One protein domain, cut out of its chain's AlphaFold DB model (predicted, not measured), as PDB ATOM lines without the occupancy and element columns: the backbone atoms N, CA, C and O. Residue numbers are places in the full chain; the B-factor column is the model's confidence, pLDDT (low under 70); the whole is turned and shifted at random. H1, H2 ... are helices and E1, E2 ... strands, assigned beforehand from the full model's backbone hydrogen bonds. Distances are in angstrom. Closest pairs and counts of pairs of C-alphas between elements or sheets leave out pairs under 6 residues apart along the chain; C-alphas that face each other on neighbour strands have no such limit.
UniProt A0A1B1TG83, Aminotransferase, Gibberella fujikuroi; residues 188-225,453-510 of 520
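AT A GLANCE: This is residues 188 to 225 and 453 to 510 of the 520 residues of the protein "Aminotransferase" of Gibberella fujikuroi (UniProt A0A1B1TG83). A small two-stranded hairpin, E1 and E2, has helix H2 reaching it near its last residues, while the long helix H1 stands separately toward the far end of a loose, open arrangement. The loop of the hairpin is long and its residues 198 to 204 stick out, away from H1; after H1, residues 476 to 483 fold back along that helix before the chain goes over to H2. The printed part has 96 residues, with named elements in the order E1, E2, H1, H2; the sheet E1 - E2 is antiparallel, and the class is mixed, helices and strands, with 42 residues, under half, in named elements. The whole is loose, with a radius of gyration of the C-alphas of 16.8 A and spans of 47 by 33 by 20 A.

IN THESE COORDINATES: E1 is residues 188 to 191, 10.0 A long, from C-alpha 188 at (37.510, 22.513, 19.403). E2 is residues 212 to 217, 14.9 A. H2 is residues 492 to 504, 18.3 A, ending with C-alpha 504 at (41.825, 20.895, 6.853). H1 is residues 453 to 471, 27.1 A, from C-alpha 453 at (37.428, 1.808, 32.070).

HOW THE PARTS SIT: E1 and E2 form a hairpin, antiparallel at 143 degrees, with N 190 and O 213 2.8 A apart, within hydrogen-bond range. Residues 216 to 217 of E2 also pair with residues 507 to 508, parallel. The closest C-alphas of E2 and H2 are those of Ile 215 and Met 503, 7.5 A apart. H1 is apart from E1 and H2, and E1 is apart from H2. In H1 and H2 every O i to N i+4 pair is within hydrogen-bond range.

THE WHOLE: The C-alphas farthest apart, of Leu 204 and Thr 456, are 47.9 A apart. Residues 226 to 452 are not printed; C-alphas 225 and 453 are 10.9 A apart across the cut. The links E1 to E2 and H1 to H2 are long, 20 residues each. The mean pLDDT of the printed part is 77.3, with residues 190 to 212, 493 and 496 under 70.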
ATOM      1  N   VAL A 188      37.290  21.059  19.376       74.56
ATOM      2  CA  VAL A 188      37.510  22.513  19.403       74.56
ATOM      3  C   VAL A 188      36.849  23.177  18.199       74.56
ATOM      4  O   VAL A 188      36.867  22.634  17.093       74.56
ATOM      5  N   LEU A 189      36.276  24.361  18.416       70.62
ATOM      6  CA  LEU A 189      35.778  25.225  17.348       70.62
ATOM      7  C   LEU A 189      36.949  26.008  16.749       70.62
ATOM      8  O   LEU A 189      37.744  26.612  17.471       70.62
ATOM      9  N   VAL A 190      37.060  25.994  15.424       69.94
ATOM     10  CA  VAL A 190      38.109  26.692  14.678       69.94
ATOM     11  C   VAL A 190      37.478  27.500  13.558       69.94
ATOM     12  O   VAL A 190      36.829  26.950  12.669       69.94
ATOM     13  N   ARG A 191      37.729  28.811  13.564       64.56
ATOM     14  CA  ARG A 191      37.391  29.699  12.447       64.56
ATOM     15  C   ARG A 191      38.508  29.682  11.423       64.56
ATOM     16  O   ARG A 191      39.675  29.891  11.758       64.56
ATOM     17  N   THR A 192      38.155  29.419  10.172       61.78
ATOM     18  CA  THR A 192      39.137  29.392   9.090       61.78
ATOM     19  C   THR A 192      39.407  30.811   8.613       61.78
ATOM     20  O   THR A 192      38.569  31.431   7.967       61.78
ATOM     21  N   ILE A 193      40.610  31.282   8.940       61.50
ATOM     22  CA  ILE A 193      41.327  32.390   8.307       61.50
ATOM     23  C   ILE A 193      41.108  32.355   6.772       61.50
ATOM     24  O   ILE A 193      41.590  31.413   6.142       61.50
ATOM     25  N   PRO A 194      40.426  33.343   6.149       55.38
ATOM     26  CA  PRO A 194      40.351  33.465   4.685       55.38
ATOM     27  C   PRO A 194      41.652  34.042   4.077       55.38
ATOM     28  O   PRO A 194      42.696  34.058   4.732       55.38
ATOM     29  N   SER A 195      41.596  34.583   2.847       54.78
ATOM     30  CA  SER A 195      42.650  35.475   2.304       54.78
ATOM     31  C   SER A 195      42.172  36.802   1.614       54.78
ATOM     32  O   SER A 195      42.846  37.268   0.691       54.78
ATOM     33  N   SER A 196      41.090  37.450   2.129       51.31
ATOM     34  CA  SER A 196      40.560  38.849   1.932       51.31
ATOM     35  C   SER A 196      40.821  40.075   2.928       51.31
ATOM     36  O   SER A 196      40.817  41.206   2.431       51.31
ATOM     37  N   MET A 197      41.026  39.973   4.272       51.41
ATOM     38  CA  MET A 197      41.175  41.097   5.290       51.41
ATOM     39  C   MET A 197      42.546  41.208   6.083       51.41
ATOM     40  O   MET A 197      43.588  40.766   5.597       51.41
ATOM     41  N   THR A 198      42.653  41.809   7.293       44.31
ATOM     42  CA  THR A 198      43.930  42.376   7.851       44.31
ATOM     43  C   THR A 198      44.234  42.143   9.358       44.31
ATOM     44  O   THR A 198      43.650  42.792  10.210       44.31
ATOM     45  N   ARG A 199      45.274  41.345   9.699       50.59
ATOM     46  CA  ARG A 199      45.826  41.140  11.073       50.59
ATOM     47  C   ARG A 199      46.663  42.349  11.540       50.59
ATOM     48  O   ARG A 199      47.854  42.220  11.818       50.59
ATOM     49  N   ASP A 200      46.031  43.507  11.686       42.88
ATOM     50  CA  ASP A 200      46.376  44.337  12.844       42.88
ATOM     51  C   ASP A 200      45.736  43.594  14.035       42.88
ATOM     52  O   ASP A 200      44.517  43.461  14.105       42.88
ATOM     53  N   TYR A 201      46.549  43.012  14.924       43.81
ATOM     54  CA  TYR A 201      46.103  42.160  16.048       43.81
ATOM     55  C   TYR A 201      45.399  42.952  17.180       43.81
ATOM     56  O   TYR A 201      45.328  42.501  18.317       43.81
ATOM     57  N   GLU A 202      44.887  44.140  16.862       42.53
ATOM     58  CA  GLU A 202      44.407  45.168  17.785       42.53
ATOM     59  C   GLU A 202      42.933  45.496  17.478       42.53
ATOM     60  O   GLU A 202      42.595  46.602  17.076       42.53
ATOM     61  N   GLU A 203      42.069  44.488  17.637       48.62
ATOM     62  CA  GLU A 203      40.617  44.639  17.882       48.62
ATOM     63  C   GLU A 203      39.748  45.310  16.782       48.62
ATOM     64  O   GLU A 203      38.672  45.819  17.085       48.62
ATOM     65  N   LEU A 204      40.155  45.280  15.499       43.72
ATOM     66  CA  LEU A 204      39.432  45.966  14.400       43.72
ATOM     67  C   LEU A 204      38.785  45.092  13.298       43.72
ATOM     68  O   LEU A 204      37.938  45.604  12.567       43.72
ATOM     69  N   ASP A 205      39.150  43.814  13.140       48.91
ATOM     70  CA  ASP A 205      38.501  42.901  12.174       48.91
ATOM     71  C   ASP A 205      37.360  42.123  12.884       48.91
ATOM     72  O   ASP A 205      37.580  41.545  13.949       48.91
ATOM     73  N   ASP A 206      36.155  42.049  12.295       55.34
ATOM     74  CA  ASP A 206      35.074  41.181  12.800       55.34
ATOM     75  C   ASP A 206      35.212  39.744  12.265       55.34
ATOM     76  O   ASP A 206      35.186  39.488  11.057       55.34
ATOM     77  N   PHE A 207      35.321  38.786  13.184       58.66
ATOM     78  CA  PHE A 207      35.460  37.360  12.885       58.66
ATOM     79  C   PHE A 207      34.137  36.586  12.976       58.66
ATOM     80  O   PHE A 207      34.152  35.360  12.851       58.66
ATOM     81  N   SER A 208      32.995  37.253  13.193       62.81
ATOM     82  CA  SER A 208      31.656  36.640  13.190       62.81
ATOM     83  C   SER A 208      31.314  35.999  11.838       62.81
ATOM     84  O   SER A 208      30.806  34.883  11.792       62.81
ATOM     85  N   ALA A 209      31.693  36.659  10.739       63.53
ATOM     86  CA  ALA A 209      31.443  36.220   9.367       63.53
ATOM     87  C   ALA A 209      32.402  35.118   8.862       63.53
ATOM     88  O   ALA A 209      32.285  34.670   7.721       63.53
ATOM     89  N   CYS A 210      33.381  34.693   9.667       65.50
ATOM     90  CA  CYS A 210      34.392  33.720   9.247       65.50
ATOM     91  C   CYS A 210      33.955  32.287   9.566       65.50
ATOM     92  O   CYS A 210      33.635  31.975  10.711       65.50
ATOM     93  N   ALA A 211      33.998  31.407   8.559       65.81
ATOM     94  CA  ALA A 211      33.494  30.037   8.640       65.81
ATOM     95  C   ALA A 211      34.088  29.255   9.827       65.81
ATOM     96  O   ALA A 211      35.279  28.917   9.846       65.81
ATOM     97  N   GLU A 212      33.232  28.968  10.805       69.44
ATOM     98  CA  GLU A 212      33.532  28.160  11.981       69.44
ATOM     99  C   GLU A 212      33.260  26.681  11.700       69.44
ATOM    100  O   GLU A 212      32.287  26.322  11.038       69.44
ATOM    101  N   ARG A 213      34.132  25.813  12.212       71.56
ATOM    102  CA  ARG A 213      33.970  24.362  12.159       71.56
ATOM    103  C   ARG A 213      34.427  23.723  13.458       71.56
ATOM    104  O   ARG A 213      35.450  24.112  14.018       71.56
ATOM    105  N   GLU A 214      33.695  22.713  13.904       80.31
ATOM    106  CA  GLU A 214      34.141  21.840  14.983       80.31
ATOM    107  C   GLU A 214      35.112  20.788  14.425       80.31
ATOM    108  O   GLU A 214      34.831  20.156  13.404       80.31
ATOM    109  N   ILE A 215      36.257  20.601  15.083       81.00
ATOM    110  CA  ILE A 215      37.271  19.606  14.711       81.00
ATOM    111  C   ILE A 215      37.725  18.790  15.930       81.00
ATOM    112  O   ILE A 215      37.597  19.228  17.075       81.00
ATOM    113  N   VAL A 216      38.262  17.590  15.696       87.62
ATOM    114  CA  VAL A 216      38.755  16.694  16.756       87.62
ATOM    115  C   VAL A 216      40.054  17.243  17.341       87.62
ATOM    116  O   VAL A 216      41.005  17.500  16.603       87.62
ATOM    117  N   ASN A 217      40.132  17.379  18.666       81.88
ATOM    118  CA  ASN A 217      41.348  17.824  19.341       81.88
ATOM    119  C   ASN A 217      42.289  16.640  19.621       81.88
ATOM    120  O   ASN A 217      42.227  16.003  20.670       81.88
ATOM    121  N   ALA A 218      43.173  16.355  18.666       84.69
ATOM    122  CA  ALA A 218      44.174  15.291  18.742       84.69
ATOM    123  C   ALA A 218      45.495  15.731  19.417       84.69
ATOM    124  O   ALA A 218      46.467  14.980  19.410       84.69
ATOM    125  N   GLY A 219      45.547  16.938  19.996       77.69
ATOM    126  CA  GLY A 219      46.696  17.461  20.743       77.69
ATOM    127  C   GLY A 219      46.404  17.771  22.216       77.69
ATOM    128  O   GLY A 219      47.202  18.459  22.854       77.69
ATOM    129  N   SER A 220      45.272  17.303  22.757       81.25
ATOM    130  CA  SER A 220      44.925  17.501  24.168       81.25
ATOM    131  C   SER A 220      45.751  16.629  25.106       81.25
ATOM    132  O   SER A 220      46.043  15.470  24.827       81.25
ATOM    133  N   ASN A 221      46.054  17.182  26.280       82.88
ATOM    134  CA  ASN A 221      46.671  16.452  27.385       82.88
ATOM    135  C   ASN A 221      45.640  15.785  28.323       82.88
ATOM    136  O   ASN A 221      46.012  15.180  29.326       82.88
ATOM    137  N   ASN A 222      44.339  15.881  28.035       86.44
ATOM    138  CA  ASN A 222      43.276  15.206  28.787       86.44
ATOM    139  C   ASN A 222      43.177  13.715  28.393       86.44
ATOM    140  O   ASN A 222      42.180  13.274  27.820       86.44
ATOM    141  N   TYR A 223      44.222  12.929  28.668       88.31
ATOM    142  CA  TYR A 223      44.345  11.557  28.151       88.31
ATOM    143  C   TYR A 223      43.219  10.634  28.631       88.31
ATOM    144  O   TYR A 223      42.566   9.973  27.826       88.31
ATOM    145  N   GLY A 224      42.921  10.635  29.933       87.69
ATOM    146  CA  GLY A 224      41.802   9.860  30.483       87.69
ATOM    147  C   GLY A 224      40.404  10.375  30.090       87.69
ATOM    148  O   GLY A 224      39.394   9.743  30.409       87.69
ATOM    149  N   GLY A 225      40.306  11.520  29.406       88.94
ATOM    150  CA  GLY A 225      39.037  12.122  28.992       88.94
ATOM    151  C   GLY A 225      38.139  12.539  30.163       88.94
ATOM    152  O   GLY A 225      36.919  12.631  29.995       88.94
ATOM    153  N   ASP A 453      38.131   1.802  33.359       95.94
ATOM    154  CA  ASP A 453      37.428   1.808  32.070       95.94
ATOM    155  C   ASP A 453      37.960   2.898  31.123       95.94
ATOM    156  O   ASP A 453      38.041   2.692  29.904       95.94
ATOM    157  N   ARG A 454      38.395   4.045  31.667       94.75
ATOM    158  CA  ARG A 454      39.082   5.090  30.894       94.75
ATOM    159  C   ARG A 454      40.491   4.665  30.482       94.75
ATOM    160  O   ARG A 454      40.828   4.883  29.323       94.75
ATOM    161  N   MET A 455      41.271   4.014  31.349       95.88
ATOM    162  CA  MET A 455      42.627   3.541  31.021       95.88
ATOM    163  C   MET A 455      42.593   2.457  29.937       95.88
ATOM    164  O   MET A 455      43.267   2.584  28.917       95.88
ATOM    165  N   THR A 456      41.695   1.476  30.066       95.56
ATOM    166  CA  THR A 456      41.461   0.440  29.039       95.56
ATOM    167  C   THR A 456      41.017   1.051  27.700       95.56
ATOM    168  O   THR A 456      41.436   0.623  26.622       95.56
ATOM    169  N   THR A 457      40.180   2.095  27.739       95.12
ATOM    170  CA  THR A 457      39.740   2.808  26.528       95.12
ATOM    171  C   THR A 457      40.868   3.617  25.884       95.12
ATOM    172  O   THR A 457      40.962   3.649  24.655       95.12
ATOM    173  N   LEU A 458      41.710   4.261  26.692       93.81
ATOM    174  CA  LEU A 458      42.860   5.059  26.270       93.81
ATOM    175  C   LEU A 458      43.932   4.184  25.612       93.81
ATOM    176  O   LEU A 458      44.294   4.444  24.469       93.81
ATOM    177  N   GLU A 459      44.357   3.102  26.268       93.31
ATOM    178  CA  GLU A 459      45.368   2.170  25.750       93.31
ATOM    179  C   GLU A 459      44.929   1.525  24.423       93.31
ATOM    180  O   GLU A 459      45.714   1.448  23.472       93.31
ATOM    181  N   ARG A 460      43.646   1.147  24.306       95.69
ATOM    182  CA  ARG A 460      43.060   0.636  23.055       95.69
ATOM    183  C   ARG A 460      43.074   1.680  21.935       95.69
ATOM    184  O   ARG A 460      43.434   1.346  20.808       95.69
ATOM    185  N   LYS A 461      42.696   2.933  22.220       94.31
ATOM    186  CA  LYS A 461      42.719   4.031  21.234       94.31
ATOM    187  C   LYS A 461      44.143   4.371  20.793       94.31
ATOM    188  O   LYS A 461      44.381   4.496  19.597       94.31
ATOM    189  N   ALA A 462      45.070   4.488  21.740       90.50
ATOM    190  CA  ALA A 462      46.479   4.758  21.478       90.50
ATOM    191  C   ALA A 462      47.110   3.673  20.598       90.50
ATOM    192  O   ALA A 462      47.753   3.987  19.601       90.50
ATOM    193  N   SER A 463      46.868   2.400  20.929       93.00
ATOM    194  CA  SER A 463      47.354   1.265  20.138       93.00
ATOM    195  C   SER A 463      46.780   1.285  18.721       93.00
ATOM    196  O   SER A 463      47.548   1.241  17.771       93.00
ATOM    197  N   PHE A 464      45.463   1.465  18.563       96.06
ATOM    198  CA  PHE A 464      44.824   1.571  17.245       96.06
ATOM    199  C   PHE A 464      45.404   2.713  16.390       96.06
ATOM    200  O   PHE A 464      45.725   2.507  15.224       96.06
ATOM    201  N   VAL A 465      45.589   3.907  16.964       93.12
ATOM    202  CA  VAL A 465      46.169   5.056  16.244       93.12
ATOM    203  C   VAL A 465      47.629   4.799  15.858       93.12
ATOM    204  O   VAL A 465      48.011   5.102  14.729       93.12
ATOM    205  N   ALA A 466      48.435   4.212  16.747       88.12
ATOM    206  CA  ALA A 466      49.816   3.838  16.448       88.12
ATOM    207  C   ALA A 466      49.901   2.771  15.345       88.12
ATOM    208  O   ALA A 466      50.672   2.935  14.401       88.12
ATOM    209  N   ASP A 467      49.075   1.723  15.423       94.81
ATOM    210  CA  ASP A 467      49.030   0.638  14.441       94.81
ATOM    211  C   ASP A 467      48.615   1.164  13.050       94.81
ATOM    212  O   ASP A 467      49.251   0.834  12.049       94.81
ATOM    213  N   CYS A 468      47.603   2.039  12.971       95.75
ATOM    214  CA  CYS A 468      47.174   2.658  11.711       95.75
ATOM    215  C   CYS A 468      48.216   3.624  11.123       95.75
ATOM    216  O   CYS A 468      48.417   3.638   9.910       95.75
ATOM    217  N   LEU A 469      48.898   4.423  11.953       92.19
ATOM    218  CA  LEU A 469      49.967   5.312  11.484       92.19
ATOM    219  C   LEU A 469      51.191   4.517  11.000       92.19
ATOM    220  O   LEU A 469      51.771   4.866   9.976       92.19
ATOM    221  N   ALA A 470      51.539   3.412  11.667       92.25
ATOM    222  CA  ALA A 470      52.588   2.501  11.208       92.25
ATOM    223  C   ALA A 470      52.235   1.853   9.854       92.25
ATOM    224  O   ALA A 470      53.073   1.816   8.955       92.25
ATOM    225  N   GLN A 471      50.981   1.419   9.665       96.50
ATOM    226  CA  GLN A 471      50.479   0.912   8.377       96.50
ATOM    227  C   GLN A 471      50.499   1.977   7.266       96.50
ATOM    228  O   GLN A 471      50.701   1.643   6.102       96.50
ATOM    229  N   ALA A 472      50.344   3.259   7.616       93.94
ATOM    230  CA  ALA A 472      50.499   4.391   6.699       93.94
ATOM    231  C   ALA A 472      51.970   4.794   6.438       93.94
ATOM    232  O   ALA A 472      52.219   5.768   5.727       93.94
ATOM    233  N   GLY A 473      52.948   4.068   6.996       94.00
ATOM    234  CA  GLY A 473      54.382   4.309   6.803       94.00
ATOM    235  C   GLY A 473      55.024   5.299   7.784       94.00
ATOM    236  O   GLY A 473      56.185   5.665   7.600       94.00
ATOM    237  N   CYS A 474      54.321   5.746   8.830       89.19
ATOM    238  CA  CYS A 474      54.901   6.620   9.850       89.19
ATOM    239  C   CYS A 474      55.799   5.832  10.820       89.19
ATOM    240  O   CYS A 474      55.372   4.848  11.421       89.19
ATOM    241  N   CYS A 475      57.027   6.308  11.046       87.31
ATOM    242  CA  CYS A 475      57.930   5.737  12.048       87.31
ATOM    243  C   CYS A 475      57.479   6.126  13.468       87.31
ATOM    244  O   CYS A 475      57.689   7.260  13.902       87.31
ATOM    245  N   ILE A 476      56.830   5.206  14.183       82.44
ATOM    246  CA  ILE A 476      56.309   5.454  15.533       82.44
ATOM    247  C   ILE A 476      57.445   5.386  16.563       82.44
ATOM    248  O   ILE A 476      58.093   4.355  16.716       82.44
ATOM    249  N   LEU A 477      57.660   6.481  17.293       79.50
ATOM    250  CA  LEU A 477      58.705   6.625  18.318       79.50
ATOM    251  C   LEU A 477      58.200   6.320  19.742       79.50
ATOM    252  O   LEU A 477      58.990   6.177  20.673       79.50
ATOM    253  N   SER A 478      56.882   6.261  19.928       77.00
ATOM    254  CA  SER A 478      56.204   5.988  21.200       77.00
ATOM    255  C   SER A 478      55.912   4.499  21.397       77.00
ATOM    256  O   SER A 478      55.383   3.855  20.490       77.00
ATOM    257  N   SER A 479      56.120   3.978  22.610       77.06
ATOM    258  CA  SER A 479      55.692   2.626  23.002       77.06
ATOM    259  C   SER A 479      54.204   2.383  22.712       77.06
ATOM    260  O   SER A 479      53.360   3.239  22.984       77.06
ATOM    261  N   ARG A 480      53.854   1.195  22.203       78.06
ATOM    262  CA  ARG A 480      52.461   0.818  21.906       78.06
ATOM    263  C   ARG A 480      51.605   0.860  23.181       78.06
ATOM    264  O   ARG A 480      51.965   0.251  24.187       78.06
ATOM    265  N   GLY A 481      50.496   1.599  23.131       76.94
ATOM    266  CA  GLY A 481      49.647   1.905  24.292       76.94
ATOM    267  C   GLY A 481      49.972   3.223  25.018       76.94
ATOM    268  O   GLY A 481      49.210   3.612  25.896       76.94
ATOM    269  N   SER A 482      51.044   3.934  24.643       83.38
ATOM    270  CA  SER A 482      51.381   5.268  25.175       83.38
ATOM    271  C   SER A 482      50.262   6.295  24.925       83.38
ATOM    272  O   SER A 482      49.794   6.400  23.790       83.38
ATOM    273  N   PRO A 483      49.877   7.127  25.915       81.06
ATOM    274  CA  PRO A 483      48.814   8.125  25.763       81.06
ATOM    275  C   PRO A 483      49.138   9.250  24.763       81.06
ATOM    276  O   PRO A 483      48.225   9.944  24.318       81.06
ATOM    277  N   VAL A 484      50.408   9.417  24.374       84.62
ATOM    278  CA  VAL A 484      50.801  10.166  23.171       84.62
ATOM    279  C   VAL A 484      51.453   9.209  22.184       84.62
ATOM    280  O   VAL A 484      52.418   8.518  22.517       84.62
ATOM    281  N   VAL A 485      50.937   9.231  20.956       83.56
ATOM    282  CA  VAL A 485      51.538   8.594  19.785       83.56
ATOM    283  C   VAL A 485      52.352   9.653  19.046       83.56
ATOM    284  O   VAL A 485      51.812  10.706  18.706       83.56
ATOM    285  N   CYS A 486      53.641   9.409  18.809       83.25
ATOM    286  CA  CYS A 486      54.526  10.378  18.155       83.25
ATOM    287  C   CYS A 486      55.373   9.747  17.044       83.25
ATOM    288  O   CYS A 486      55.779   8.589  17.128       83.25
ATOM    289  N   PHE A 487      55.630  10.528  15.994       80.62
ATOM    290  CA  PHE A 487      56.398  10.153  14.805       80.62
ATOM    291  C   PHE A 487      57.076  11.405  14.214       80.62
ATOM    292  O   PHE A 487      56.585  12.517  14.437       80.62
ATOM    293  N   PRO A 488      58.204  11.275  13.490       83.38
ATOM    294  CA  PRO A 488      58.874  12.412  12.873       83.38
ATOM    295  C   PRO A 488      58.154  12.845  11.587       83.38
ATOM    296  O   PRO A 488      57.730  12.013  10.788       83.38
ATOM    297  N   VAL A 489      58.065  14.161  11.366       76.12
ATOM    298  CA  VAL A 489      57.500  14.770  10.138       76.12
ATOM    299  C   VAL A 489      58.589  15.458   9.287       76.12
ATOM    300  O   VAL A 489      58.331  15.912   8.175       76.12
ATOM    301  N   GLY A 490      59.827  15.520   9.790       78.00
ATOM    302  CA  GLY A 490      60.946  16.235   9.172       78.00
ATOM    303  C   GLY A 490      61.014  17.700   9.610       78.00
ATOM    304  O   GLY A 490      60.816  18.020  10.782       78.00
ATOM    305  N   THR A 491      61.303  18.593   8.662       73.94
ATOM    306  CA  THR A 491      61.543  20.023   8.919       73.94
ATOM    307  C   THR A 491      60.343  20.749   9.539       73.94
ATOM    308  O   THR A 491      59.190  20.339   9.391       73.94
ATOM    309  N   ILE A 492      60.596  21.908  10.160       71.19
ATOM    310  CA  ILE A 492      59.564  22.794  10.738       71.19
ATOM    311  C   ILE A 492      58.460  23.116   9.708       71.19
ATOM    312  O   ILE A 492      57.276  23.126  10.042       71.19
ATOM    313  N   GLN A 493      58.837  23.322   8.443       69.06
ATOM    314  CA  GLN A 493      57.925  23.594   7.332       69.06
ATOM    315  C   GLN A 493      57.088  22.367   6.926       69.06
ATOM    316  O   GLN A 493      55.954  22.532   6.480       69.06
ATOM    317  N   GLN A 494      57.612  21.145   7.067       76.31
ATOM    318  CA  GLN A 494      56.837  19.916   6.854       76.31
ATOM    319  C   GLN A 494      55.877  19.669   8.022       76.31
ATOM    320  O   GLN A 494      54.690  19.455   7.793       76.31
ATOM    321  N   ALA A 495      56.352  19.800   9.266       72.69
ATOM    322  CA  ALA A 495      55.535  19.657  10.471       72.69
ATOM    323  C   ALA A 495      54.335  20.623  10.488       72.69
ATOM    324  O   ALA A 495      53.230  20.246  10.884       72.69
ATOM    325  N   SER A 496      54.517  21.860  10.016       69.69
ATOM    326  CA  SER A 496      53.429  22.836   9.948       69.69
ATOM    327  C   SER A 496      52.469  22.611   8.774       69.69
ATOM    328  O   SER A 496      51.280  22.868   8.928       69.69
ATOM    329  N   ARG A 497      52.950  22.126   7.616       73.25
ATOM    330  CA  ARG A 497      52.079  21.714   6.495       73.25
ATOM    331  C   ARG A 497      51.217  20.524   6.892       73.25
ATOM    332  O   ARG A 497      50.015  20.553   6.676       73.25
ATOM    333  N   PHE A 498      51.809  19.535   7.560       80.31
ATOM    334  CA  PHE A 498      51.079  18.399   8.116       80.31
ATOM    335  C   PHE A 498      50.001  18.849   9.114       80.31
ATOM    336  O   PHE A 498      48.873  18.369   9.051       80.31
ATOM    337  N   HIS A 499      50.306  19.819   9.986       77.38
ATOM    338  CA  HIS A 499      49.298  20.434  10.854       77.38
ATOM    339  C   HIS A 499      48.182  21.119  10.050       77.38
ATOM    340  O   HIS A 499      47.011  20.918  10.352       77.38
ATOM    341  N   GLU A 500      48.514  21.899   9.017       73.38
ATOM    342  CA  GLU A 500      47.526  22.570   8.165       73.38
ATOM    343  C   GLU A 500      46.620  21.566   7.427       73.38
ATOM    344  O   GLU A 500      45.399  21.714   7.453       73.38
ATOM    345  N   GLU A 501      47.181  20.503   6.849       84.00
ATOM    346  CA  GLU A 501      46.431  19.430   6.186       84.00
ATOM    347  C   GLU A 501      45.575  18.615   7.167       84.00
ATOM    348  O   GLU A 501      44.418  18.311   6.868       84.00
ATOM    349  N   ALA A 502      46.091  18.295   8.357       84.06
ATOM    350  CA  ALA A 502      45.324  17.638   9.415       84.06
ATOM    351  C   ALA A 502      44.141  18.513   9.859       84.06
ATOM    352  O   ALA A 502      43.005  18.039   9.917       84.06
ATOM    353  N   MET A 503      44.377  19.811  10.068       77.12
ATOM    354  CA  MET A 503      43.346  20.795  10.402       77.12
ATOM    355  C   MET A 503      42.308  20.912   9.282       77.12
ATOM    356  O   MET A 503      41.110  20.925   9.554       77.12
ATOM    357  N   GLN A 504      42.727  20.954   8.010       80.19
ATOM    358  CA  GLN A 504      41.825  20.895   6.853       80.19
ATOM    359  C   GLN A 504      40.957  19.625   6.882       80.19
ATOM    360  O   GLN A 504      39.743  19.744   6.736       80.19
ATOM    361  N   ARG A 505      41.537  18.461   7.204       89.06
ATOM    362  CA  ARG A 505      40.853  17.158   7.362       89.06
ATOM    363  C   ARG A 505      40.075  16.976   8.680       89.06
ATOM    364  O   ARG A 505      39.512  15.905   8.889       89.06
ATOM    365  N   GLY A 506      40.011  17.983   9.555       85.75
ATOM    366  CA  GLY A 506      39.206  17.944  10.786       85.75
ATOM    367  C   GLY A 506      39.924  17.451  12.052       85.75
ATOM    368  O   GLY A 506      39.249  17.056  13.004       85.75
ATOM    369  N   PHE A 507      41.259  17.501  12.095       85.94
ATOM    370  CA  PHE A 507      42.081  17.076  13.235       85.94
ATOM    371  C   PHE A 507      43.081  18.155  13.671       85.94
ATOM    372  O   PHE A 507      43.952  18.567  12.910       85.94
ATOM    373  N   ALA A 508      43.009  18.563  14.936       79.81
ATOM    374  CA  ALA A 508      43.940  19.502  15.546       79.81
ATOM    375  C   ALA A 508      45.102  18.738  16.208       79.81
ATOM    376  O   ALA A 508      44.949  18.202  17.304       79.81
ATOM    377  N   VAL A 509      46.247  18.639  15.525       79.12
ATOM    378  CA  VAL A 509      47.407  17.818  15.944       79.12
ATOM    379  C   VAL A 509      48.534  18.659  16.549       79.12
ATOM    380  O   VAL A 509      48.848  19.738  16.046       79.12
ATOM    381  N   ALA A 510      49.165  18.172  17.621       76.38
ATOM    382  CA  ALA A 510      50.276  18.869  18.272       76.38
ATOM    383  C   ALA A 510      51.606  18.614  17.544       76.38
ATOM    384  O   ALA A 510      52.073  17.479  17.479       76.38
TER     385      ALA A 510